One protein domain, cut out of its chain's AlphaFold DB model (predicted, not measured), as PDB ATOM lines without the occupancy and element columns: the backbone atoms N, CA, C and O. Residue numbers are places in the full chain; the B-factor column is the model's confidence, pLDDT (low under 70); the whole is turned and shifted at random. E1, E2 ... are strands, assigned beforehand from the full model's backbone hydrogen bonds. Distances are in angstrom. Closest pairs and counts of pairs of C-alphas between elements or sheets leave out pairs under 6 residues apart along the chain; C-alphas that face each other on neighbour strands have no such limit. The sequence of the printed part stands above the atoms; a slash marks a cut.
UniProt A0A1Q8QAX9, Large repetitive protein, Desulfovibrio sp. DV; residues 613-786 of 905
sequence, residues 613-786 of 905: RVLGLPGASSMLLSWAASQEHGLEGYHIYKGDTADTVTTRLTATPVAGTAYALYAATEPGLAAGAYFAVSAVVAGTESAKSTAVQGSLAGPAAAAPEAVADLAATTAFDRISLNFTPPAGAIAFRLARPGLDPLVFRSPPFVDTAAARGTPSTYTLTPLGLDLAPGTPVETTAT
ATOM      1  N   ARG A 613     -13.458 -34.378  25.893       82.94
ATOM      2  CA  ARG A 613     -14.206 -35.257  24.969       82.94
ATOM      3  C   ARG A 613     -13.711 -35.156  23.520       82.94
ATOM      4  O   ARG A 613     -14.515 -35.098  22.593       82.94
ATOM      5  N   VAL A 614     -12.391 -35.096  23.338       88.00
ATOM      6  CA  VAL A 614     -11.790 -35.013  22.004       88.00
ATOM      7  C   VAL A 614     -11.898 -36.373  21.319       88.00
ATOM      8  O   VAL A 614     -11.407 -37.374  21.835       88.00
ATOM      9  N   LEU A 615     -12.573 -36.400  20.174       87.00
ATOM     10  CA  LEU A 615     -12.883 -37.588  19.386       87.00
ATOM     11  C   LEU A 615     -12.530 -37.341  17.921       87.00
ATOM     12  O   LEU A 615     -12.828 -36.273  17.380       87.00
ATOM     13  N   GLY A 616     -11.935 -38.344  17.280       84.94
ATOM     14  CA  GLY A 616     -11.723 -38.395  15.836       84.94
ATOM     15  C   GLY A 616     -12.752 -39.324  15.218       84.94
ATOM     16  O   GLY A 616     -12.751 -40.514  15.516       84.94
ATOM     17  N   LEU A 617     -13.638 -38.787  14.384       80.38
ATOM     18  CA  LEU A 617     -14.548 -39.588  13.569       80.38
ATOM     19  C   LEU A 617     -13.872 -39.842  12.219       80.38
ATOM     20  O   LEU A 617     -13.672 -38.875  11.473       80.38
ATOM     21  N   PRO A 618     -13.467 -41.087  11.926       76.69
ATOM     22  CA  PRO A 618     -12.793 -41.418  10.680       76.69
ATOM     23  C   PRO A 618     -13.730 -41.262   9.481       76.69
ATOM     24  O   PRO A 618     -14.950 -41.292   9.615       76.69
ATOM     25  N   GLY A 619     -13.135 -41.122   8.303       68.62
ATOM     26  CA  GLY A 619     -13.825 -41.071   7.023       68.62
ATOM     27  C   GLY A 619     -12.940 -41.544   5.876       68.62
ATOM     28  O   GLY A 619     -11.729 -41.631   6.036       68.62
ATOM     29  N   ALA A 620     -13.507 -41.878   4.718       70.44
ATOM     30  CA  ALA A 620     -12.782 -42.541   3.628       70.44
ATOM     31  C   ALA A 620     -11.551 -41.772   3.097       70.44
ATOM     32  O   ALA A 620     -10.606 -42.372   2.587       70.44
ATOM     33  N   SER A 621     -11.541 -40.439   3.204       76.50
ATOM     34  CA  SER A 621     -10.422 -39.580   2.774       76.50
ATOM     35  C   SER A 621     -10.074 -38.467   3.769       76.50
ATOM     36  O   SER A 621      -9.252 -37.593   3.474       76.50
ATOM     37  N   SER A 622     -10.693 -38.472   4.951       80.44
ATOM     38  CA  SER A 622     -10.551 -37.426   5.964       80.44
ATOM     39  C   SER A 622     -10.947 -37.925   7.358       80.44
ATOM     40  O   SER A 622     -11.411 -39.049   7.500       80.44
ATOM     41  N   MET A 623     -10.766 -37.105   8.389       85.12
ATOM     42  CA  MET A 623     -11.216 -37.368   9.757       85.12
ATOM     43  C   MET A 623     -11.761 -36.077  10.373       85.12
ATOM     44  O   MET A 623     -11.131 -35.023  10.256       85.12
ATOM     45  N   LEU A 624     -12.898 -36.149  11.071       85.50
ATOM     46  CA  LEU A 624     -13.399 -35.038  11.879       85.50
ATOM     47  C   LEU A 624     -12.860 -35.139  13.301       85.50
ATOM     48  O   LEU A 624     -13.339 -35.952  14.090       85.50
ATOM     49  N   LEU A 625     -11.916 -34.272  13.654       89.38
ATOM     50  CA  LEU A 625     -11.581 -34.032  15.051       89.38
ATOM     51  C   LEU A 625     -12.686 -33.161  15.664       89.38
ATOM     52  O   LEU A 625     -13.091 -32.168  15.065       89.38
ATOM     53  N   SER A 626     -13.203 -33.514  16.835       86.38
ATOM     54  CA  SER A 626     -14.244 -32.736  17.522       86.38
ATOM     55  C   SER A 626     -14.133 -32.856  19.034       86.38
ATOM     56  O   SER A 626     -13.619 -33.855  19.524       86.38
ATOM     57  N   TRP A 627     -14.581 -31.836  19.763       91.06
ATOM     58  CA  TRP A 627     -14.408 -31.718  21.212       91.06
ATOM     59  C   TRP A 627     -15.596 -31.008  21.875       91.06
ATOM     60  O   TRP A 627     -16.450 -30.425  21.206       91.06
ATOM     61  N   ALA A 628     -15.674 -31.065  23.203       82.06
ATOM     62  CA  ALA A 628     -16.634 -30.280  23.974       82.06
ATOM     63  C   ALA A 628     -16.202 -28.805  24.041       82.06
ATOM     64  O   ALA A 628     -15.015 -28.512  24.178       82.06
ATOM     65  N   ALA A 629     -17.164 -27.880  23.977       76.50
ATOM     66  CA  ALA A 629     -16.891 -26.452  24.119       76.50
ATOM     67  C   ALA A 629     -16.358 -26.117  25.525       76.50
ATOM     68  O   ALA A 629     -17.001 -26.450  26.522       76.50
ATOM     69  N   SER A 630     -15.233 -25.403  25.598       78.75
ATOM     70  CA  SER A 630     -14.806 -24.696  26.808       78.75
ATOM     71  C   SER A 630     -15.844 -23.636  27.190       78.75
ATOM     72  O   SER A 630     -16.305 -22.877  26.339       78.75
ATOM     73  N   GLN A 631     -16.190 -23.545  28.477       70.62
ATOM     74  CA  GLN A 631     -17.171 -22.582  29.011       70.62
ATOM     75  C   GLN A 631     -16.528 -21.258  29.472       70.62
ATOM     76  O   GLN A 631     -17.034 -20.564  30.351       70.62
ATOM     77  N   GLU A 632     -15.368 -20.924  28.915       68.81
ATOM     78  CA  GLU A 632     -14.494 -19.874  29.430       68.81
ATOM     79  C   GLU A 632     -14.841 -18.507  28.829       68.81
ATOM     80  O   GLU A 632     -14.899 -18.327  27.610       68.81
ATOM     81  N   HIS A 633     -15.044 -17.508  29.690       57.38
ATOM     82  CA  HIS A 633     -15.247 -16.134  29.239       57.38
ATOM     83  C   HIS A 633     -13.976 -15.588  28.575       57.38
ATOM     84  O   HIS A 633     -12.910 -15.566  29.185       57.38
ATOM     85  N   GLY A 634     -14.111 -15.100  27.338       65.19
ATOM     86  CA  GLY A 634     -12.988 -14.580  26.552       65.19
ATOM     87  C   GLY A 634     -12.264 -15.623  25.694       65.19
ATOM     88  O   GLY A 634     -11.168 -15.335  25.220       65.19
ATOM     89  N   LEU A 635     -12.855 -16.807  25.492       77.38
ATOM     90  CA  LEU A 635     -12.387 -17.795  24.517       77.38
ATOM     91  C   LEU A 635     -12.279 -17.176  23.110       77.38
ATOM     92  O   LEU A 635     -13.270 -16.723  22.540       77.38
ATOM     93  N   GLU A 636     -11.071 -17.190  22.554       83.06
ATOM     94  CA  GLU A 636     -10.761 -16.773  21.181       83.06
ATOM     95  C   GLU A 636     -10.973 -17.919  20.184       83.06
ATOM     96  O   GLU A 636     -11.327 -17.689  19.030       83.06
ATOM     97  N   GLY A 637     -10.767 -19.160  20.632       86.06
ATOM     98  CA  GLY A 637     -10.942 -20.370  19.836       86.06
ATOM     99  C   GLY A 637     -10.005 -21.485  20.288       86.06
ATOM    100  O   GLY A 637      -9.604 -21.543  21.450       86.06
ATOM    101  N   TYR A 638      -9.642 -22.364  19.355       92.44
ATOM    102  CA  TYR A 638      -8.823 -23.544  19.612       92.44
ATOM    103  C   TYR A 638      -7.674 -23.685  18.609       92.44
ATOM    104  O   TYR A 638      -7.803 -23.304  17.446       92.44
ATOM    105  N   HIS A 639      -6.567 -24.295  19.024       94.81
ATOM    106  CA  HIS A 639      -5.486 -24.693  18.123       94.81
ATOM    107  C   HIS A 639      -5.382 -26.206  18.005       94.81
ATOM    108  O   HIS A 639      -5.474 -26.925  18.999       94.81
ATOM    109  N   ILE A 640      -5.161 -26.682  16.780       95.25
ATOM    110  CA  ILE A 640      -5.011 -28.104  16.468       95.25
ATOM    111  C   ILE A 640      -3.525 -28.401  16.257       95.25
ATOM    112  O   ILE A 640      -2.817 -27.654  15.578       95.25
ATOM    113  N   TYR A 641      -3.063 -29.508  16.831       95.44
ATOM    114  CA  TYR A 641      -1.685 -29.982  16.765       95.44
ATOM    115  C   TYR A 641      -1.625 -31.416  16.250       95.44
ATOM    116  O   TYR A 641      -2.597 -32.163  16.352       95.44
ATOM    117  N   LYS A 642      -0.448 -31.791  15.750       94.56
ATOM    118  CA  LYS A 642      -0.110 -33.078  15.150       94.56
ATOM    119  C   LYS A 642       1.219 -33.614  15.693       94.56
ATOM    120  O   LYS A 642       2.121 -32.838  16.020       94.56
ATOM    121  N   GLY A 643       1.346 -34.934  15.762       93.38
ATOM    122  CA  GLY A 643       2.585 -35.658  16.051       93.38
ATOM    123  C   GLY A 643       2.552 -37.071  15.478       93.38
ATOM    124  O   GLY A 643       1.486 -37.582  15.138       93.38
ATOM    125  N   ASP A 644       3.713 -37.714  15.380       89.88
ATOM    126  CA  ASP A 644       3.814 -39.090  14.871       89.88
ATOM    127  C   ASP A 644       3.469 -40.133  15.952       89.88
ATOM    128  O   ASP A 644       3.113 -41.269  15.647       89.88
ATOM    129  N   THR A 645       3.517 -39.735  17.228       89.56
ATOM    130  CA  THR A 645       3.083 -40.524  18.389       89.56
ATOM    131  C   THR A 645       2.241 -39.666  19.338       89.56
ATOM    132  O   THR A 645       2.326 -38.437  19.306       89.56
ATOM    133  N   ALA A 646       1.463 -40.300  20.223       88.38
ATOM    134  CA  ALA A 646       0.615 -39.608  21.199       88.38
ATOM    135  C   ALA A 646       1.385 -38.591  22.070       88.38
ATOM    136  O   ALA A 646       0.883 -37.497  22.325       88.38
ATOM    137  N   ASP A 647       2.620 -38.917  22.459       86.12
ATOM    138  CA  ASP A 647       3.467 -38.066  23.307       86.12
ATOM    139  C   ASP A 647       4.210 -36.958  22.532       86.12
ATOM    140  O   ASP A 647       4.780 -36.051  23.139       86.12
ATOM    141  N   THR A 648       4.226 -37.004  21.192       88.44
ATOM    142  CA  THR A 648       4.995 -36.074  20.335       88.44
ATOM    143  C   THR A 648       4.127 -35.066  19.577       88.44
ATOM    144  O   THR A 648       4.595 -34.403  18.646       88.44
ATOM    145  N   VAL A 649       2.871 -34.887  19.998       92.25
ATOM    146  CA  VAL A 649       1.911 -33.950  19.392       92.25
ATOM    147  C   VAL A 649       2.305 -32.490  19.667       92.25
ATOM    148  O   VAL A 649       1.825 -31.833  20.593       92.25
ATOM    149  N   THR A 650       3.223 -31.974  18.850       90.31
ATOM    150  CA  THR A 650       3.866 -30.660  19.025       90.31
ATOM    151  C   THR A 650       3.689 -29.723  17.828       90.31
ATOM    152  O   THR A 650       3.715 -28.507  18.012       90.31
ATOM    153  N   THR A 651       3.437 -30.246  16.625       92.88
ATOM    154  CA  THR A 651       3.331 -29.452  15.391       92.88
ATOM    155  C   THR A 651       1.956 -28.805  15.279       92.88
ATOM    156  O   THR A 651       0.969 -29.504  15.078       92.88
ATOM    157  N   ARG A 652       1.865 -27.477  15.408       93.50
ATOM    158  CA  ARG A 652       0.607 -26.722  15.272       93.50
ATOM    159  C   ARG A 652       0.196 -26.614  13.798       93.50
ATOM    160  O   ARG A 652       0.990 -26.159  12.982       93.50
ATOM    161  N   LEU A 653      -1.036 -27.011  13.476       90.56
ATOM    162  CA  LEU A 653      -1.600 -26.980  12.116       90.56
ATOM    163  C   LEU A 653      -2.305 -25.655  11.803       90.56
ATOM    164  O   LEU A 653      -2.241 -25.152  10.686       90.56
ATOM    165  N   THR A 654      -2.977 -25.070  12.795       89.06
ATOM    166  CA  THR A 654      -3.791 -23.858  12.627       89.06
ATOM    167  C   THR A 654      -3.008 -22.591  12.957       89.06
ATOM    168  O   THR A 654      -2.526 -22.434  14.084       89.06
ATOM    169  N   ALA A 655      -2.924 -21.660  12.004       85.69
ATOM    170  CA  ALA A 655      -2.271 -20.368  12.206       85.69
ATOM    171  C   ALA A 655      -3.050 -19.479  13.190       85.69
ATOM    172  O   ALA A 655      -2.454 -18.948  14.125       85.69
ATOM    173  N   THR A 656      -4.373 -19.381  13.035       85.50
ATOM    174  CA  THR A 656      -5.279 -18.650  13.941       85.50
ATOM    175  C   THR A 656      -6.116 -19.611  14.808       85.50
ATOM    176  O   THR A 656      -6.170 -20.804  14.492       85.50
ATOM    177  N   PRO A 657      -6.696 -19.175  15.948       87.88
ATOM    178  CA  PRO A 657      -7.582 -20.029  16.739       87.88
ATOM    179  C   PRO A 657      -8.887 -20.285  15.975       87.88
ATOM    180  O   PRO A 657      -9.536 -19.341  15.528       87.88
ATOM    181  N   VAL A 658      -9.306 -21.544  15.837       86.38
ATOM    182  CA  VAL A 658     -10.602 -21.864  15.221       86.38
ATOM    183  C   VAL A 658     -11.718 -21.675  16.244       86.38
ATOM    184  O   VAL A 658     -11.641 -22.199  17.351       86.38
ATOM    185  N   ALA A 659     -12.769 -20.933  15.894       80.00
ATOM    186  CA  ALA A 659     -13.868 -20.631  16.821       80.00
ATOM    187  C   ALA A 659     -14.817 -21.824  17.074       80.00
ATOM    188  O   ALA A 659     -15.566 -21.837  18.048       80.00
ATOM    189  N   GLY A 660     -14.821 -22.816  16.178       78.56
ATOM    190  CA  GLY A 660     -15.695 -23.990  16.242       78.56
ATOM    191  C   GLY A 660     -15.148 -25.108  17.131       78.56
ATOM    192  O   GLY A 660     -13.971 -25.136  17.469       78.56
ATOM    193  N   THR A 661     -16.009 -26.068  17.468       85.31
ATOM    194  CA  THR A 661     -15.683 -27.259  18.277       85.31
ATOM    195  C   THR A 661     -15.344 -28.501  17.444       85.31
ATOM    196  O   THR A 661     -15.393 -29.634  17.936       85.31
ATOM    197  N   ALA A 662     -15.042 -28.310  16.159       84.00
ATOM    198  CA  ALA A 662     -14.632 -29.369  15.254       84.00
ATOM    199  C   ALA A 662     -13.643 -28.859  14.193       84.00
ATOM    200  O   ALA A 662     -13.610 -27.675  13.858       84.00
ATOM    201  N   TYR A 663     -12.840 -29.771  13.651       86.50
ATOM    202  CA  TYR A 663     -11.837 -29.501  12.629       86.50
ATOM    203  C   TYR A 663     -11.680 -30.715  11.709       86.50
ATOM    204  O   TYR A 663     -11.469 -31.833  12.182       86.50
ATOM    205  N   ALA A 664     -11.798 -30.510  10.397       83.69
ATOM    206  CA  ALA A 664     -11.636 -31.576   9.411       83.69
ATOM    207  C   ALA A 664     -10.177 -31.685   8.952       83.69
ATOM    208  O   ALA A 664      -9.590 -30.719   8.469       83.69
ATOM    209  N   LEU A 665      -9.622 -32.887   9.067       85.69
ATOM    210  CA  LEU A 665      -8.282 -33.258   8.618       85.69
ATOM    211  C   LEU A 665      -8.426 -34.085   7.339       85.69
ATOM    212  O   LEU A 665      -9.121 -35.092   7.358       85.69
ATOM    213  N   TYR A 666      -7.787 -33.701   6.233       82.69
ATOM    214  CA  TYR A 666      -7.921 -34.405   4.948       82.69
ATOM    215  C   TYR A 666      -6.642 -35.164   4.607       82.69
ATOM    216  O   TYR A 666      -5.560 -34.593   4.676       82.69
ATOM    217  N   ALA A 667      -6.737 -36.414   4.148       80.62
ATOM    218  CA  ALA A 667      -5.561 -37.228   3.816       80.62
ATOM    219  C   ALA A 667      -4.692 -36.617   2.696       80.62
ATOM    220  O   ALA A 667      -3.493 -36.877   2.631       80.62
ATOM    221  N   ALA A 668      -5.286 -35.775   1.841       77.00
ATOM    222  CA  ALA A 668      -4.592 -35.042   0.784       77.00
ATOM    223  C   ALA A 668      -3.728 -33.868   1.295       77.00
ATOM    224  O   ALA A 668      -2.756 -33.509   0.636       77.00
ATOM    225  N   THR A 669      -4.071 -33.266   2.440       80.19
ATOM    226  CA  THR A 669      -3.321 -32.145   3.044       80.19
ATOM    227  C   THR A 669      -2.525 -32.569   4.274       80.19
ATOM    228  O   THR A 669      -1.511 -31.956   4.586       80.19
ATOM    229  N   GLU A 670      -2.953 -33.640   4.945       83.94
ATOM    230  CA  GLU A 670      -2.365 -34.183   6.163       83.94
ATOM    231  C   GLU A 670      -1.677 -35.532   5.904       83.94
ATOM    232  O   GLU A 670      -2.224 -36.590   6.242       83.94
ATOM    233  N   PRO A 671      -0.447 -35.534   5.348       74.88
ATOM    234  CA  PRO A 671       0.332 -36.759   5.212       74.88
ATOM    235  C   PRO A 671       0.512 -37.402   6.591       74.88
ATOM    236  O   PRO A 671       0.788 -36.714   7.575       74.88
ATOM    237  N   GLY A 672       0.301 -38.715   6.667       80.25
ATOM    238  CA  GLY A 672       0.285 -39.466   7.923       80.25
ATOM    239  C   GLY A 672      -1.102 -39.682   8.544       80.25
ATOM    240  O   GLY A 672      -1.224 -40.566   9.387       80.25
ATOM    241  N   LEU A 673      -2.166 -38.990   8.105       84.44
ATOM    242  CA  LEU A 673      -3.529 -39.231   8.618       84.44
ATOM    243  C   LEU A 673      -3.976 -40.689   8.404       84.44
ATOM    244  O   LEU A 673      -4.436 -41.340   9.336       84.44
ATOM    245  N   ALA A 674      -3.754 -41.223   7.199       79.44
ATOM    246  CA  ALA A 674      -4.007 -42.628   6.862       79.44
ATOM    247  C   ALA A 674      -3.039 -43.620   7.541       79.44
ATOM    248  O   ALA A 674      -3.304 -44.817   7.561       79.44
ATOM    249  N   ALA A 675      -1.910 -43.135   8.067       80.19
ATOM    250  CA  ALA A 675      -0.860 -43.944   8.685       80.19
ATOM    251  C   ALA A 675      -0.915 -43.933  10.225       80.19
ATOM    252  O   ALA A 675      -0.009 -44.458  10.867       80.19
ATOM    253  N   GLY A 676      -1.953 -43.339  10.825       82.44
ATOM    254  CA  GLY A 676      -2.129 -43.334  12.276       82.44
ATOM    255  C   GLY A 676      -1.446 -42.187  13.025       82.44
ATOM    256  O   GLY A 676      -1.171 -42.357  14.211       82.44
ATOM    257  N   ALA A 677      -1.166 -41.047  12.376       91.69
ATOM    258  CA  ALA A 677      -0.647 -39.847  13.046       91.69
ATOM    259  C   ALA A 677      -1.603 -39.344  14.146       91.69
ATOM    260  O   ALA A 677      -2.817 -39.481  14.028       91.69
ATOM    261  N   TYR A 678      -1.072 -38.733  15.202       94.25
ATOM    262  CA  TYR A 678      -1.826 -38.322  16.388       94.25
ATOM    263  C   TYR A 678      -2.143 -36.826  16.383       94.25
ATOM    264  O   TYR A 678      -1.303 -36.011  16.001       94.25
ATOM    265  N   PHE A 679      -3.334 -36.460  16.860       95.12
ATOM    266  CA  PHE A 679      -3.836 -35.085  16.874       95.12
ATOM    267  C   PHE A 679      -4.356 -34.673  18.255       95.12
ATOM    268  O   PHE A 679      -4.973 -35.475  18.951       95.12
ATOM    269  N   ALA A 680      -4.144 -33.419  18.650       95.81
ATOM    270  CA  ALA A 680      -4.637 -32.871  19.917       95.81
ATOM    271  C   ALA A 680      -5.067 -31.409  19.766       95.81
ATOM    272  O   ALA A 680      -4.684 -30.738  18.807       95.81
ATOM    273  N   VAL A 681      -5.844 -30.913  20.728       96.38
ATOM    274  CA  VAL A 681      -6.447 -29.574  20.703       96.38
ATOM    275  C   VAL A 681      -6.068 -28.795  21.966       96.38
ATOM    276  O   VAL A 681      -6.056 -29.370  23.053       96.38
ATOM    277  N   SER A 682      -5.777 -27.498  21.854       94.06
ATOM    278  CA  SER A 682      -5.735 -26.558  22.990       94.06
ATOM    279  C   SER A 682      -6.790 -25.462  22.824       94.06
ATOM    280  O   SER A 682      -7.182 -25.154  21.701       94.06
ATOM    281  N   ALA A 683      -7.267 -24.890  23.928       90.50
ATOM    282  CA  ALA A 683      -8.109 -23.694  23.948       90.50
ATOM    283  C   ALA A 683      -7.244 -22.432  24.072       90.50
ATOM    284  O   ALA A 683      -6.152 -22.484  24.642       90.50
ATOM    285  N   VAL A 684      -7.735 -21.300  23.564       88.44
ATOM    286  CA  VAL A 684      -7.058 -19.997  23.614       88.44
ATOM    287  C   VAL A 684      -7.978 -18.963  24.252       88.44
ATOM    288  O   VAL A 684      -9.085 -18.744  23.768       88.44
ATOM    289  N   VAL A 685      -7.523 -18.312  25.320       81.94
ATOM    290  CA  VAL A 685      -8.251 -17.242  26.025       81.94
ATOM    291  C   VAL A 685      -7.291 -16.074  26.230       81.94
ATOM    292  O   VAL A 685      -6.235 -16.255  26.839       81.94
ATOM    293  N   ALA A 686      -7.641 -14.884  25.732       74.56
ATOM    294  CA  ALA A 686      -6.821 -13.669  25.843       74.56
ATOM    295  C   ALA A 686      -5.331 -13.892  25.472       74.56
ATOM    296  O   ALA A 686      -4.423 -13.557  26.236       74.56
ATOM    297  N   GLY A 687      -5.077 -14.535  24.327       78.75
ATOM    298  CA  GLY A 687      -3.747 -14.899  23.828       78.75
ATOM    299  C   GLY A 687      -2.986 -15.977  24.618       78.75
ATOM    300  O   GLY A 687      -1.842 -16.275  24.277       78.75
ATOM    301  N   THR A 688      -3.580 -16.571  25.659       80.06
ATOM    302  CA  THR A 688      -2.976 -17.660  26.449       80.06
ATOM    303  C   THR A 688      -3.525 -19.012  25.991       80.06
ATOM    304  O   THR A 688      -4.737 -19.161  25.870       80.06
ATOM    305  N   GLU A 689      -2.660 -20.005  25.754       89.88
ATOM    306  CA  GLU A 689      -3.055 -21.372  25.358       89.88
ATOM    307  C   GLU A 689      -3.216 -22.317  26.569       89.88
ATOM    308  O   GLU A 689      -2.450 -22.248  27.534       89.88
ATOM    309  N   SER A 690      -4.167 -23.255  26.497       89.00
ATOM    310  CA  SER A 690      -4.290 -24.383  27.432       89.00
ATOM    311  C   SER A 690      -3.177 -25.423  27.245       89.00
ATOM    312  O   SER A 690      -2.511 -25.493  26.207       89.00
ATOM    313  N   ALA A 691      -3.057 -26.359  28.194       89.50
ATOM    314  CA  ALA A 691      -2.409 -27.635  27.893       89.50
ATOM    315  C   ALA A 691      -3.204 -28.391  26.803       89.50
ATOM    316  O   ALA A 691      -4.426 -28.237  26.696       89.50
ATOM    317  N   LYS A 692      -2.518 -29.198  25.989       93.62
ATOM    318  CA  LYS A 692      -3.133 -29.978  24.900       93.62
ATOM    319  C   LYS A 692      -4.031 -31.092  25.445       93.62
ATOM    320  O   LYS A 692      -3.755 -31.643  26.508       93.62
ATOM    321  N   SER A 693      -5.077 -31.429  24.696       94.56
ATOM    322  CA  SER A 693      -5.960 -32.561  24.978       94.56
ATOM    323  C   SER A 693      -5.228 -33.899  24.947       94.56
ATOM    324  O   SER A 693      -4.124 -34.015  24.414       94.56
ATOM    325  N   THR A 694      -5.901 -34.946  25.431       91.56
ATOM    326  CA  THR A 694      -5.549 -36.323  25.073       91.56
ATOM    327  C   THR A 694      -5.434 -36.444  23.554       91.56
ATOM    328  O   THR A 694      -6.307 -35.953  22.828       91.56
ATOM    329  N   ALA A 695      -4.356 -37.070  23.088       93.19
ATOM    330  CA  ALA A 695      -4.114 -37.264  21.671       93.19
ATOM    331  C   ALA A 695      -5.073 -38.315  21.089       93.19
ATOM    332  O   ALA A 695      -5.247 -39.396  21.648       93.19
ATOM    333  N   VAL A 696      -5.669 -37.994  19.947       93.88
ATOM    334  CA  VAL A 696      -6.537 -38.866  19.154       93.88
ATOM    335  C   VAL A 696      -5.728 -39.425  17.992       93.88
ATOM    336  O   VAL A 696      -5.091 -38.661  17.266       93.88
ATOM    337  N   GLN A 697      -5.764 -40.741  17.789       92.25
ATOM    338  CA  GLN A 697      -5.111 -41.357  16.639       92.25
ATOM    339  C   GLN A 697      -5.928 -41.134  15.359       92.25
ATOM    340  O   GLN A 697      -7.133 -41.380  15.317       92.25
ATOM    341  N   GLY A 698      -5.251 -40.681  14.307       85.44
ATOM    342  CA  GLY A 698      -5.784 -40.550  12.961       85.44
ATOM    343  C   GLY A 698      -6.212 -41.896  12.393       85.44
ATOM    344  O   GLY A 698      -5.481 -42.879  12.483       85.44
ATOM    345  N   SER A 699      -7.396 -41.946  11.799       81.50
ATOM    346  CA  SER A 699      -7.868 -43.117  11.065       81.50
ATOM    347  C   SER A 699      -8.782 -42.689   9.923       81.50
ATOM    348  O   SER A 699      -9.373 -41.607   9.952       81.50
ATOM    349  N   LEU A 700      -8.866 -43.537   8.901       80.81
ATOM    350  CA  LEU A 700      -9.797 -43.396   7.787       80.81
ATOM    351  C   LEU A 700     -10.813 -44.538   7.849       80.81
ATOM    352  O   LEU A 700     -10.466 -45.661   8.219       80.81
ATOM    353  N   ALA A 701     -12.062 -44.237   7.508       64.19
ATOM    354  CA  ALA A 701     -13.109 -45.240   7.363       64.19
ATOM    355  C   ALA A 701     -12.932 -46.004   6.038       64.19
ATOM    356  O   ALA A 701     -12.028 -45.712   5.254       64.19
ATOM    357  N   GLY A 702     -13.781 -47.008   5.810       60.66
ATOM    358  CA  GLY A 702     -13.757 -47.837   4.605       60.66
ATOM    359  C   GLY A 702     -14.280 -47.120   3.343       60.66
ATOM    360  O   GLY A 702     -13.970 -45.950   3.122       60.66
ATOM    361  N   PRO A 703     -15.025 -47.806   2.455       56.69
ATOM    362  CA  PRO A 703     -15.540 -47.184   1.236       56.69
ATOM    363  C   PRO A 703     -16.459 -46.001   1.564       56.69
ATOM    364  O   PRO A 703     -17.267 -46.082   2.484       56.69
ATOM    365  N   ALA A 704     -16.328 -44.921   0.790       59.56
ATOM    366  CA  ALA A 704     -16.950 -43.632   1.085       59.56
ATOM    367  C   ALA A 704     -18.466 -43.720   1.301       59.56
ATOM    368  O   ALA A 704     -19.204 -44.154   0.413       59.56
ATOM    369  N   ALA A 705     -18.915 -43.233   2.460       64.06
ATOM    370  CA  ALA A 705     -20.324 -42.990   2.726       64.06
ATOM    371  C   ALA A 705     -20.975 -42.085   1.660       64.06
ATOM    372  O   ALA A 705     -20.323 -41.251   1.023       64.06
ATOM    373  N   ALA A 706     -22.289 -42.244   1.483       73.94
ATOM    374  CA  ALA A 706     -23.067 -41.412   0.574       73.94
ATOM    375  C   ALA A 706     -22.982 -39.928   0.972       73.94
ATOM    376  O   ALA A 706     -23.030 -39.583   2.156       73.94
ATOM    377  N   ALA A 707     -22.872 -39.051  -0.026       83.44
ATOM    378  CA  ALA A 707     -22.883 -37.612   0.199       83.44
ATOM    379  C   ALA A 707     -24.242 -37.168   0.787       83.44
ATOM    380  O   ALA A 707     -25.278 -37.687   0.363       83.44
ATOM    381  N   PRO A 708     -24.257 -36.219   1.741       89.12
ATOM    382  CA  PRO A 708     -25.487 -35.694   2.321       89.12
ATOM    383  C   PRO A 708     -26.268 -34.864   1.298       89.12
ATOM    384  O   PRO A 708     -25.715 -34.377   0.305       89.12
ATOM    385  N   GLU A 709     -27.548 -34.646   1.583       89.25
ATOM    386  CA  GLU A 709     -28.380 -33.737   0.801       89.25
ATOM    387  C   GLU A 709     -27.847 -32.289   0.830       89.25
ATOM    388  O   GLU A 709     -27.118 -31.868   1.734       89.25
ATOM    389  N   ALA A 710     -28.210 -31.508  -0.189       89.69
ATOM    390  CA  ALA A 710     -27.848 -30.096  -0.271       89.69
ATOM    391  C   ALA A 710     -28.644 -29.256   0.744       89.69
ATOM    392  O   ALA A 710     -29.816 -29.521   1.004       89.69
ATOM    393  N   VAL A 711     -28.030 -28.193   1.270       95.12
ATOM    394  CA  VAL A 711     -28.721 -27.226   2.139       95.12
ATOM    395  C   VAL A 711     -29.714 -26.411   1.301       95.12
ATOM    396  O   VAL A 711     -29.307 -25.690   0.393       95.12
ATOM    397  N   ALA A 712     -31.012 -26.514   1.591       92.44
ATOM    398  CA  ALA A 712     -32.060 -25.918   0.756       92.44
ATOM    399  C   ALA A 712     -32.374 -24.440   1.078       92.44
ATOM    400  O   ALA A 712     -32.883 -23.719   0.223       92.44
ATOM    401  N   ASP A 713     -32.091 -23.990   2.302       93.12
ATOM    402  CA  ASP A 713     -32.632 -22.764   2.904       93.12
ATOM    403  C   ASP A 713     -31.550 -21.828   3.484       93.12
ATOM    404  O   ASP A 713     -31.804 -21.077   4.426       93.12
ATOM    405  N   LEU A 714     -30.334 -21.851   2.920       95.12
ATOM    406  CA  LEU A 714     -29.202 -21.061   3.415       95.12
ATOM    407  C   LEU A 714     -29.454 -19.543   3.350       95.12
ATOM    408  O   LEU A 714     -29.315 -18.905   2.305       95.12
ATOM    409  N   ALA A 715     -29.734 -18.952   4.511       93.50
ATOM    410  CA  ALA A 715     -30.041 -17.540   4.677       93.50
ATOM    411  C   ALA A 715     -28.988 -16.830   5.541       93.50
ATOM    412  O   ALA A 715     -28.747 -17.185   6.697       93.50
ATOM    413  N   ALA A 716     -28.396 -15.766   5.002       94.81
ATOM    414  CA  ALA A 716     -27.519 -14.875   5.749       94.81
ATOM    415  C   ALA A 716     -28.306 -13.665   6.280       94.81
ATOM    416  O   ALA A 716     -28.931 -12.926   5.522       94.81
ATOM    417  N   THR A 717     -28.245 -13.449   7.590       91.94
ATOM    418  CA  THR A 717     -28.853 -12.303   8.284       91.94
ATOM    419  C   THR A 717     -27.757 -11.388   8.815       91.94
ATOM    420  O   THR A 717     -26.715 -11.868   9.256       91.94
ATOM    421  N   THR A 718     -27.947 -10.069   8.756       90.88
ATOM    422  CA  THR A 718     -26.922  -9.100   9.174       90.88
ATOM    423  C   THR A 718     -27.386  -8.267  10.363       90.88
ATOM    424  O   THR A 718     -28.537  -7.843  10.450       90.88
ATOM    425  N   ALA A 719     -26.459  -8.024  11.282       86.94
ATOM    426  CA  ALA A 719     -26.586  -7.089  12.391       86.94
ATOM    427  C   ALA A 719     -25.396  -6.110  12.363       86.94
ATOM    428  O   ALA A 719     -24.516  -6.207  11.511       86.94
ATOM    429  N   PHE A 720     -25.371  -5.135  13.275       84.31
ATOM    430  CA  PHE A 720     -24.403  -4.025  13.271       84.31
ATOM    431  C   PHE A 720     -22.914  -4.447  13.302       84.31
ATOM    432  O   PHE A 720     -22.042  -3.695  12.856       84.31
ATOM    433  N   ASP A 721     -22.614  -5.629  13.836       84.31
ATOM    434  CA  ASP A 721     -21.262  -6.149  14.084       84.31
ATOM    435  C   ASP A 721     -21.045  -7.599  13.632       84.31
ATOM    436  O   ASP A 721     -19.974  -8.150  13.877       84.31
ATOM    437  N   ARG A 722     -22.052  -8.240  13.026       87.94
ATOM    438  CA  ARG A 722     -22.001  -9.670  12.704       87.94
ATOM    439  C   ARG A 722     -22.891 -10.066  11.532       87.94
ATOM    440  O   ARG A 722     -23.901  -9.414  11.256       87.94
ATOM    441  N   ILE A 723     -22.543 -11.182  10.904       92.06
ATOM    442  CA  ILE A 723     -23.386 -11.904   9.947       92.06
ATOM    443  C   ILE A 723     -23.718 -13.268  10.553       92.06
ATOM    444  O   ILE A 723     -22.812 -14.003  10.933       92.06
ATOM    445  N   SER A 724     -24.999 -13.614  10.644       93.12
ATOM    446  CA  SER A 724     -25.457 -14.916  11.136       93.12
ATOM    447  C   SER A 724     -26.029 -15.739   9.983       93.12
ATOM    448  O   SER A 724     -26.977 -15.305   9.320       93.12
ATOM    449  N   LEU A 725     -25.457 -16.919   9.746       94.56
ATOM    450  CA  LEU A 725     -25.919 -17.891   8.758       94.56
ATOM    451  C   LEU A 725     -26.889 -18.868   9.425       94.56
ATOM    452  O   LEU A 725     -26.508 -19.604  10.338       94.56
ATOM    453  N   ASN A 726     -28.126 -18.876   8.939       93.31
ATOM    454  CA  ASN A 726     -29.193 -19.773   9.362       93.31
ATOM    455  C   ASN A 726     -29.536 -20.716   8.205       93.31
ATOM    456  O   ASN A 726     -29.533 -20.301   7.046       93.31
ATOM    457  N   PHE A 727     -29.805 -21.974   8.530       94.25
ATOM    458  CA  PHE A 727     -30.229 -23.014   7.598       94.25
ATOM    459  C   PHE A 727     -30.740 -24.219   8.392       94.25
ATOM    460  O   PHE A 727     -30.378 -24.394   9.558       94.25
ATOM    461  N   THR A 728     -31.524 -25.072   7.751       93.38
ATOM    462  CA  THR A 728     -31.952 -26.363   8.282       93.38
ATOM    463  C   THR A 728     -30.907 -27.425   7.916       93.38
ATOM    464  O   THR A 728     -30.544 -27.539   6.743       93.38
ATOM    465  N   PRO A 729     -30.390 -28.215   8.878       91.00
ATOM    466  CA  PRO A 729     -29.530 -29.358   8.578       91.00
ATOM    467  C   PRO A 729     -30.214 -30.340   7.601       91.00
ATOM    468  O   PRO A 729     -31.282 -30.856   7.932       91.00
ATOM    469  N   PRO A 730     -29.639 -30.599   6.411       91.31
ATOM    470  CA  PRO A 730     -30.216 -31.505   5.423       91.31
ATOM    471  C   PRO A 730     -29.960 -32.971   5.807       91.31
ATOM    472  O   PRO A 730     -29.076 -33.266   6.622       91.31
ATOM    473  N   ALA A 731     -30.717 -33.907   5.228       86.19
ATOM    474  CA  ALA A 731     -30.620 -35.310   5.616       86.19
ATOM    475  C   ALA A 731     -29.215 -35.887   5.349       86.19
ATOM    476  O   ALA A 731     -28.563 -35.601   4.340       86.19
ATOM    477  N   GLY A 732     -28.734 -36.697   6.295       82.31
ATOM    478  CA  GLY A 732     -27.409 -37.316   6.251       82.31
ATOM    479  C   GLY A 732     -26.235 -36.407   6.637       82.31
ATOM    480  O   GLY A 732     -25.129 -36.923   6.786       82.31
ATOM    481  N   ALA A 733     -26.427 -35.095   6.832       87.94
ATOM    482  CA  ALA A 733     -25.353 -34.199   7.269       87.94
ATOM    483  C   ALA A 733     -25.067 -34.325   8.779       87.94
ATOM    484  O   ALA A 733     -25.970 -34.203   9.605       87.94
ATOM    485  N   ILE A 734     -23.793 -34.507   9.145       79.31
ATOM    486  CA  ILE A 734     -23.314 -34.563  10.544       79.31
ATOM    487  C   ILE A 734     -22.498 -33.325  10.948       79.31
ATOM    488  O   ILE A 734     -22.214 -33.115  12.132       79.31
ATOM    489  N   ALA A 735     -22.053 -32.549   9.958       86.56
ATOM    490  CA  ALA A 735     -21.276 -31.327  10.111       86.56
ATOM    491  C   ALA A 735     -21.382 -30.449   8.854       86.56
ATOM    492  O   ALA A 735     -21.894 -30.864   7.816       86.56
ATOM    493  N   PHE A 736     -20.853 -29.233   8.941       89.44
ATOM    494  CA  PHE A 736     -20.851 -28.240   7.877       89.44
ATOM    495  C   PHE A 736     -19.476 -27.596   7.788       89.44
ATOM    496  O   PHE A 736     -18.951 -27.122   8.795       89.44
ATOM    497  N   ARG A 737     -18.896 -27.555   6.585       90.31
ATOM    498  CA  ARG A 737     -17.700 -26.760   6.294       90.31
ATOM    499  C   ARG A 737     -18.115 -25.404   5.756       90.31
ATOM    500  O   ARG A 737     -18.823 -25.342   4.756       90.31
ATOM    501  N   LEU A 738     -17.615 -24.340   6.363       92.69
ATOM    502  CA  LEU A 738     -17.748 -22.980   5.871       92.69
ATOM    503  C   LEU A 738     -16.410 -22.479   5.337       92.69
ATOM    504  O   LEU A 738     -15.393 -22.564   6.022       92.69
ATOM    505  N   ALA A 739     -16.430 -21.895   4.145       90.56
ATOM    506  CA  ALA A 739     -15.346 -21.073   3.633       90.56
ATOM    507  C   ALA A 739     -15.856 -19.651   3.359       90.56
ATOM    508  O   ALA A 739     -16.959 -19.460   2.848       90.56
ATOM    509  N   ARG A 740     -15.032 -18.655   3.684       91.31
ATOM    510  CA  ARG A 740     -15.201 -17.245   3.309       91.31
ATOM    511  C   ARG A 740     -13.810 -16.718   2.949       91.31
ATOM    512  O   ARG A 740     -12.864 -17.039   3.669       91.31
ATOM    513  N   PRO A 741     -13.628 -15.909   1.893       84.94
ATOM    514  CA  PRO A 741     -12.350 -15.247   1.647       84.94
ATOM    515  C   PRO A 741     -11.850 -14.505   2.902       84.94
ATOM    516  O   PRO A 741     -12.612 -13.794   3.560       84.94
ATOM    517  N   GLY A 742     -10.581 -14.708   3.268       77.06
ATOM    518  CA  GLY A 742     -10.002 -14.136   4.492       77.06
ATOM    519  C   GLY A 742     -10.543 -14.728   5.805       77.06
ATOM    520  O   GLY A 742     -10.536 -14.041   6.824       77.06
ATOM    521  N   LEU A 743     -11.060 -15.957   5.785       77.38
ATOM    522  CA  LEU A 743     -11.379 -16.772   6.960       77.38
ATOM    523  C   LEU A 743     -10.812 -18.180   6.723       77.38
ATOM    524  O   LEU A 743     -11.035 -18.751   5.654       77.38
ATOM    525  N   ASP A 744     -10.094 -18.735   7.700       76.38
ATOM    526  CA  ASP A 744      -9.648 -20.131   7.637       76.38
ATOM    527  C   ASP A 744     -10.884 -21.059   7.554       76.38
ATOM    528  O   ASP A 744     -11.856 -20.819   8.280       76.38
ATOM    529  N   PRO A 745     -10.901 -22.100   6.691       76.88
ATOM    530  CA  PRO A 745     -12.057 -22.982   6.546       76.88
ATOM    531  C   PRO A 745     -12.479 -23.604   7.880       76.88
ATOM    532  O   PRO A 745     -11.722 -24.350   8.505       76.88
ATOM    533  N   LEU A 746     -13.706 -23.311   8.301       82.62
ATOM    534  CA  LEU A 746     -14.240 -23.724   9.592       82.62
ATOM    535  C   LEU A 746     -15.137 -24.949   9.431       82.62
ATOM    536  O   LEU A 746     -15.877 -25.043   8.454       82.62
ATOM    537  N   VAL A 747     -15.133 -25.856  10.411       83.81
ATOM    538  CA  VAL A 747     -16.120 -26.940  10.492       83.81
ATOM    539  C   VAL A 747     -16.898 -26.852  11.800       83.81
ATOM    540  O   VAL A 747     -16.331 -26.651  12.870       83.81
ATOM    541  N   PHE A 748     -18.218 -26.983  11.713       82.81
ATOM    542  CA  PHE A 748     -19.131 -26.902  12.852       82.81
ATOM    543  C   PHE A 748     -20.289 -27.893  12.679       82.81
ATOM    544  O   PHE A 748     -20.565 -28.343  11.570       82.81
ATOM    545  N   ARG A 749     -20.944 -28.286  13.777       78.88
ATOM    546  CA  ARG A 749     -21.964 -29.357  13.766       78.88
ATOM    547  C   ARG A 749     -23.409 -28.868  13.701       78.88
ATOM    548  O   ARG A 749     -24.282 -29.632  13.308       78.88
ATOM    549  N   SER A 750     -23.673 -27.627  14.103       75.44
ATOM    550  CA  SER A 750     -25.040 -27.130  14.281       75.44
ATOM    551  C   SER A 750     -25.131 -25.644  13.929       75.44
ATOM    552  O   SER A 750     -24.289 -24.880  14.403       75.44
ATOM    553  N   PRO A 751     -26.116 -25.217  13.119       83.75
ATOM    554  CA  PRO A 751     -26.430 -23.801  12.945       83.75
ATOM    555  C   PRO A 751     -27.002 -23.188  14.242       83.75
ATOM    556  O   PRO A 751     -27.472 -23.928  15.110       83.75
ATOM    557  N   PRO A 752     -27.008 -21.848  14.372       86.31
ATOM    558  CA  PRO A 752     -26.474 -20.874  13.419       86.31
ATOM    559  C   PRO A 752     -24.949 -20.737  13.505       86.31
ATOM    560  O   PRO A 752     -24.355 -20.890  14.571       86.31
ATOM    561  N   PHE A 753     -24.312 -20.369  12.393       87.88
ATOM    562  CA  PHE A 753     -22.943 -19.844  12.429       87.88
ATOM    563  C   PHE A 753     -22.974 -18.315  12.538       87.88
ATOM    564  O   PHE A 753     -23.776 -17.675  11.861       87.88
ATOM    565  N   VAL A 754     -22.093 -17.724  13.350       89.19
ATOM    566  CA  VAL A 754     -22.011 -16.268  13.551       89.19
ATOM    567  C   VAL A 754     -20.605 -15.767  13.232       89.19
ATOM    568  O   VAL A 754     -19.639 -16.118  13.903       89.19
ATOM    569  N   ASP A 755     -20.510 -14.900  12.230       89.25
ATOM    570  CA  ASP A 755     -19.290 -14.227  11.799       89.25
ATOM    571  C   ASP A 755     -19.222 -12.812  12.379       89.25
ATOM    572  O   ASP A 755     -19.911 -11.906  11.909       89.25
ATOM    573  N   THR A 756     -18.383 -12.611  13.393       85.88
ATOM    574  CA  THR A 756     -18.079 -11.295  13.985       85.88
ATOM    575  C   THR A 756     -16.843 -10.628  13.367       85.88
ATOM    576  O   THR A 756     -16.472  -9.525  13.764       85.88
ATOM    577  N   ALA A 757     -16.190 -11.281  12.398       84.88
ATOM    578  CA  ALA A 757     -14.985 -10.800  11.724       84.88
ATOM    579  C   ALA A 757     -15.278 -10.172  10.345       84.88
ATOM    580  O   ALA A 757     -14.361  -9.702   9.672       84.88
ATOM    581  N   ALA A 758     -16.533 -10.198   9.888       86.44
ATOM    582  CA  ALA A 758     -16.960  -9.585   8.634       86.44
ATOM    583  C   ALA A 758     -16.842  -8.048   8.688       86.44
ATOM    584  O   ALA A 758     -17.370  -7.389   9.585       86.44
ATOM    585  N   ALA A 759     -16.161  -7.455   7.705       85.00
ATOM    586  CA  ALA A 759     -15.952  -6.012   7.647       85.00
ATOM    587  C   ALA A 759     -17.222  -5.252   7.214       85.00
ATOM    588  O   ALA A 759     -17.913  -5.628   6.264       85.00
ATOM    589  N   ARG A 760     -17.504  -4.120   7.874       86.31
ATOM    590  CA  ARG A 760     -18.617  -3.231   7.498       86.31
ATOM    591  C   ARG A 760     -18.378  -2.585   6.132       86.31
ATOM    592  O   ARG A 760     -17.305  -2.058   5.865       86.31
ATOM    593  N   GLY A 761     -19.412  -2.574   5.294       86.25
ATOM    594  CA  GLY A 761     -19.389  -2.017   3.941       86.25
ATOM    595  C   GLY A 761     -18.831  -2.950   2.863       86.25
ATOM    596  O   GLY A 761     -18.916  -2.606   1.687       86.25
ATOM    597  N   THR A 762     -18.301  -4.123   3.224       89.62
ATOM    598  CA  THR A 762     -17.719  -5.086   2.277       89.62
ATOM    599  C   THR A 762     -18.611  -6.329   2.157       89.62
ATOM    600  O   THR A 762     -18.971  -6.907   3.185       89.62
ATOM    601  N   PRO A 763     -18.987  -6.765   0.939       92.56
ATOM    602  CA  PRO A 763     -19.721  -8.013   0.763       92.56
ATOM    603  C   PRO A 763     -18.852  -9.209   1.159       92.56
ATOM    604  O   PRO A 763     -17.705  -9.330   0.732       92.56
ATOM    605  N   SER A 764     -19.421 -10.093   1.972       93.50
ATOM    606  CA  SER A 764     -18.828 -11.358   2.392       93.50
ATOM    607  C   SER A 764     -19.591 -12.503   1.732       93.50
ATOM    608  O   SER A 764     -20.780 -12.692   1.998       93.50
ATOM    609  N   THR A 765     -18.916 -13.243   0.852       94.69
ATOM    610  CA  THR A 765     -19.451 -14.459   0.224       94.69
ATOM    611  C   THR A 765     -19.035 -15.677   1.039       94.69
ATOM    612  O   THR A 765     -17.862 -15.843   1.373       94.69
ATOM    613  N   TYR A 766     -20.021 -16.507   1.357       94.81
ATOM    614  CA  TYR A 766     -19.917 -17.695   2.188       94.81
ATOM    615  C   TYR A 766     -20.248 -18.926   1.358       94.81
ATOM    616  O   TYR A 766     -21.357 -19.025   0.836       94.81
ATOM    617  N   THR A 767     -19.324 -19.878   1.295       94.69
ATOM    618  CA  THR A 767     -19.519 -21.189   0.672       94.69
ATOM    619  C   THR A 767     -19.701 -22.223   1.783       94.69
ATOM    620  O   THR A 767     -18.761 -22.519   2.524       94.69
ATOM    621  N   LEU A 768     -20.908 -22.772   1.917       94.75
ATOM    622  CA  LEU A 768     -21.255 -23.801   2.895       94.75
ATOM    623  C   LEU A 768     -21.297 -25.172   2.205       94.75
ATOM    624  O   LEU A 768     -22.040 -25.366   1.251       94.75
ATOM    625  N   THR A 769     -20.514 -26.139   2.678       93.38
ATOM    626  CA  THR A 769     -20.581 -27.544   2.240       93.38
ATOM    627  C   THR A 769     -21.171 -28.393   3.373       93.38
ATOM    628  O   THR A 769     -20.529 -28.472   4.425       93.38
ATOM    629  N   PRO A 770     -22.340 -29.043   3.213       91.94
ATOM    630  CA  PRO A 770     -22.781 -30.068   4.157       91.94
ATOM    631  C   PRO A 770     -21.832 -31.271   4.078       91.94
ATOM    632  O   PRO A 770     -21.383 -31.650   2.997       91.94
ATOM    633  N   LEU A 771     -21.495 -31.854   5.226       87.44
ATOM    634  CA  LEU A 771     -20.597 -33.000   5.352       87.44
ATOM    635  C   LEU A 771     -21.362 -34.162   5.982       87.44
ATOM    636  O   LEU A 771     -21.927 -34.015   7.069       87.44
ATOM    637  N   GLY A 772     -21.390 -35.301   5.296       79.06
ATOM    638  CA  GLY A 772     -22.063 -36.505   5.772       79.06
ATOM    639  C   GLY A 772     -21.191 -37.338   6.701       79.06
ATOM    640  O   GLY A 772     -20.131 -36.892   7.156       79.06
ATOM    641  N   LEU A 773     -21.609 -38.587   6.927       69.19
ATOM    642  CA  LEU A 773     -20.701 -39.627   7.419       69.19
ATOM    643  C   LEU A 773     -19.404 -39.621   6.597       69.19
ATOM    644  O   LEU A 773     -19.385 -39.213   5.434       69.19
ATOM    645  N   ASP A 774     -18.298 -39.991   7.235       68.62
ATOM    646  CA  ASP A 774     -16.953 -39.943   6.657       68.62
ATOM    647  C   ASP A 774     -16.472 -38.552   6.177       68.62
ATOM    648  O   ASP A 774     -15.469 -38.443   5.464       68.62
ATOM    649  N   LEU A 775     -17.198 -37.487   6.547       72.94
ATOM    650  CA  LEU A 775     -17.124 -36.147   5.956       72.94
ATOM    651  C   LEU A 775     -17.252 -36.128   4.428       72.94
ATOM    652  O   LEU A 775     -16.696 -35.242   3.771       72.94
ATOM    653  N   ALA A 776     -18.016 -37.068   3.863       78.50
ATOM    654  CA  ALA A 776     -18.387 -37.047   2.456       78.50
ATOM    655  C   ALA A 776     -19.004 -35.673   2.113       78.50
ATOM    656  O   ALA A 776     -20.014 -35.294   2.719       78.50
ATOM    657  N   PRO A 777     -18.400 -34.878   1.209       85.56
ATOM    658  CA  PRO A 777     -18.892 -33.541   0.913       85.56
ATOM    659  C   PRO A 777     -20.140 -33.627   0.033       85.56
ATOM    660  O   PRO A 777     -20.097 -34.178  -1.066       85.56
ATOM    661  N   GLY A 778     -21.242 -33.048   0.508       89.00
ATOM    662  CA  GLY A 778     -22.417 -32.785  -0.318       89.00
ATOM    663  C   GLY A 778     -22.214 -31.572  -1.221       89.00
ATOM    664  O   GLY A 778     -21.146 -30.951  -1.249       89.00
ATOM    665  N   THR A 779     -23.259 -31.209  -1.960       93.25
ATOM    666  CA  THR A 779     -23.234 -30.056  -2.871       93.25
ATOM    667  C   THR A 779     -22.987 -28.753  -2.096       93.25
ATOM    668  O   THR A 779     -23.773 -28.434  -1.199       93.25
ATOM    669  N   PRO A 780     -21.935 -27.972  -2.421       94.31
ATOM    670  CA  PRO A 780     -21.730 -26.657  -1.829       94.31
ATOM    671  C   PRO A 780     -22.844 -25.682  -2.218       94.31
ATOM    672  O   PRO A 780     -23.292 -25.663  -3.364       94.31
ATOM    673  N   VAL A 781     -23.246 -24.838  -1.272       95.56
ATOM    674  CA  VAL A 781     -24.251 -23.786  -1.447       95.56
ATOM    675  C   VAL A 781     -23.629 -22.459  -1.037       95.56
ATOM    676  O   VAL A 781     -22.919 -22.390  -0.033       95.56
ATOM    677  N   GLU A 782     -23.875 -21.406  -1.811       95.50
ATOM    678  CA  GLU A 782     -23.301 -20.086  -1.558       95.50
ATOM    679  C   GLU A 782     -24.355 -19.062  -1.156       95.50
ATOM    680  O   GLU A 782     -25.476 -19.055  -1.663       95.50
ATOM    681  N   THR A 783     -23.974 -18.153  -0.265       95.81
ATOM    682  CA  THR A 783     -24.764 -16.970   0.078       95.81
ATOM    683  C   THR A 783     -23.844 -15.768   0.254       95.81
ATOM    684  O   THR A 783     -22.675 -15.916   0.606       95.81
ATOM    685  N   THR A 784     -24.327 -14.560  -0.029       95.06
ATOM    686  CA  THR A 784     -23.539 -13.326   0.121       95.06
ATOM    687  C   THR A 784     -24.301 -12.330   0.972       95.06
ATOM    688  O   THR A 784     -25.476 -12.067   0.727       95.06
ATOM    689  N   ALA A 785     -23.617 -11.747   1.953       94.56
ATOM    690  CA  ALA A 785     -24.182 -10.745   2.841       94.56
ATOM    691  C   ALA A 785     -23.193  -9.611   3.117       94.56
ATOM    692  O   ALA A 785     -21.979  -9.800   3.133       94.56
ATOM    693  N   THR A 786     -23.735  -8.421   3.359       93.06
ATOM    694  CA  THR A 786     -22.968  -7.198   3.602       93.06
ATOM    695  C   THR A 786     -23.503  -6.541   4.865       93.06
ATOM    696  O   THR A 786     -24.667  -6.137   4.898       93.06
TER     697      THR A 786
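What this domain is: This is residues 613 to 786 of the 905 residues of the protein "Large repetitive protein" of Desulfovibrio sp. DV (UniProt A0A1Q8QAX9). What shape would one see first? Two lobes of strands stand side by side, each made of two small antiparallel sheets partly face to face: E1 E2 E4 with E3 E5 in the first lobe, and the larger, twisted sheet E9 E8 E11 E12 with E6 E7 E10 in the second. The lobes meet at E4 and E9, and the long stretch 686 to 714 joins them. What is it made of? The printed part has 174 residues, with no named helix and twelve strands, E1 to E12 in chain order; the class is all strand, with under half of the residues, 71, in named elements. How large is it? It is compact, with a radius of gyration of the C-alphas of 16.3 A and spans of 46 by 41 by 25 A.

How they stand to each other: How does the first half pair? E1, residues 615 to 618, and E2, residues 622 to 626, form a hairpin, with N 617 and O 624 2.9 A apart; E2 is also antiparallel to E4, residues 662 to 666, with N 625 and O 663 2.9 A apart. E3, residues 635 to 643, pairs with E5, residues 678 to 685, N 641 and O 680 being 2.8 A apart; these two sheets are face to face, their strands at 40 degrees. How does the second half pair? E6, residues 715 to 719, and E7, residues 722 to 726, form a hairpin, with N 717 and O 724 2.8 A apart, and N 755 of E10, residues 753 to 755, is 2.8 A from O 723. The hairpin of E8, residues 735 to 740, and E9, residues 743 to 748, has N 738 and O 746 2.8 A apart; E11, residues 763 to 771, is the neighbour of E8, with N 737 and O 769 2.9 A apart, and of E12, residues 781 to 786, with N 766 and O 783 2.8 A apart. Where do sheets meet? In a stack of sheets, face to face in turn, the closest C-alphas of E4 and E9 are Tyr 663 and Val 747, 5.4 A, and those of E6 and E12 are Ala 716 and Ala 785, 6.1 A.

Where its parts are: Where does E1 begin? C-alpha 615 is at (-12.883, -37.588, 19.386). Which strands are long? E11 measures 25.4 A, E3 24.8 A and E5 24.1 A. Where does E12 end? C-alpha 786 is at (-22.968, -7.198, 3.602).

The domain as a whole: Which links are long? Those from E3 to E4, E4 to E5 and E5 to E6; the printed part has no cut. Where is confidence low? Residue 619 and residues 632 to 634, 701 to 705 and 773 to 774 have pLDDT under 70.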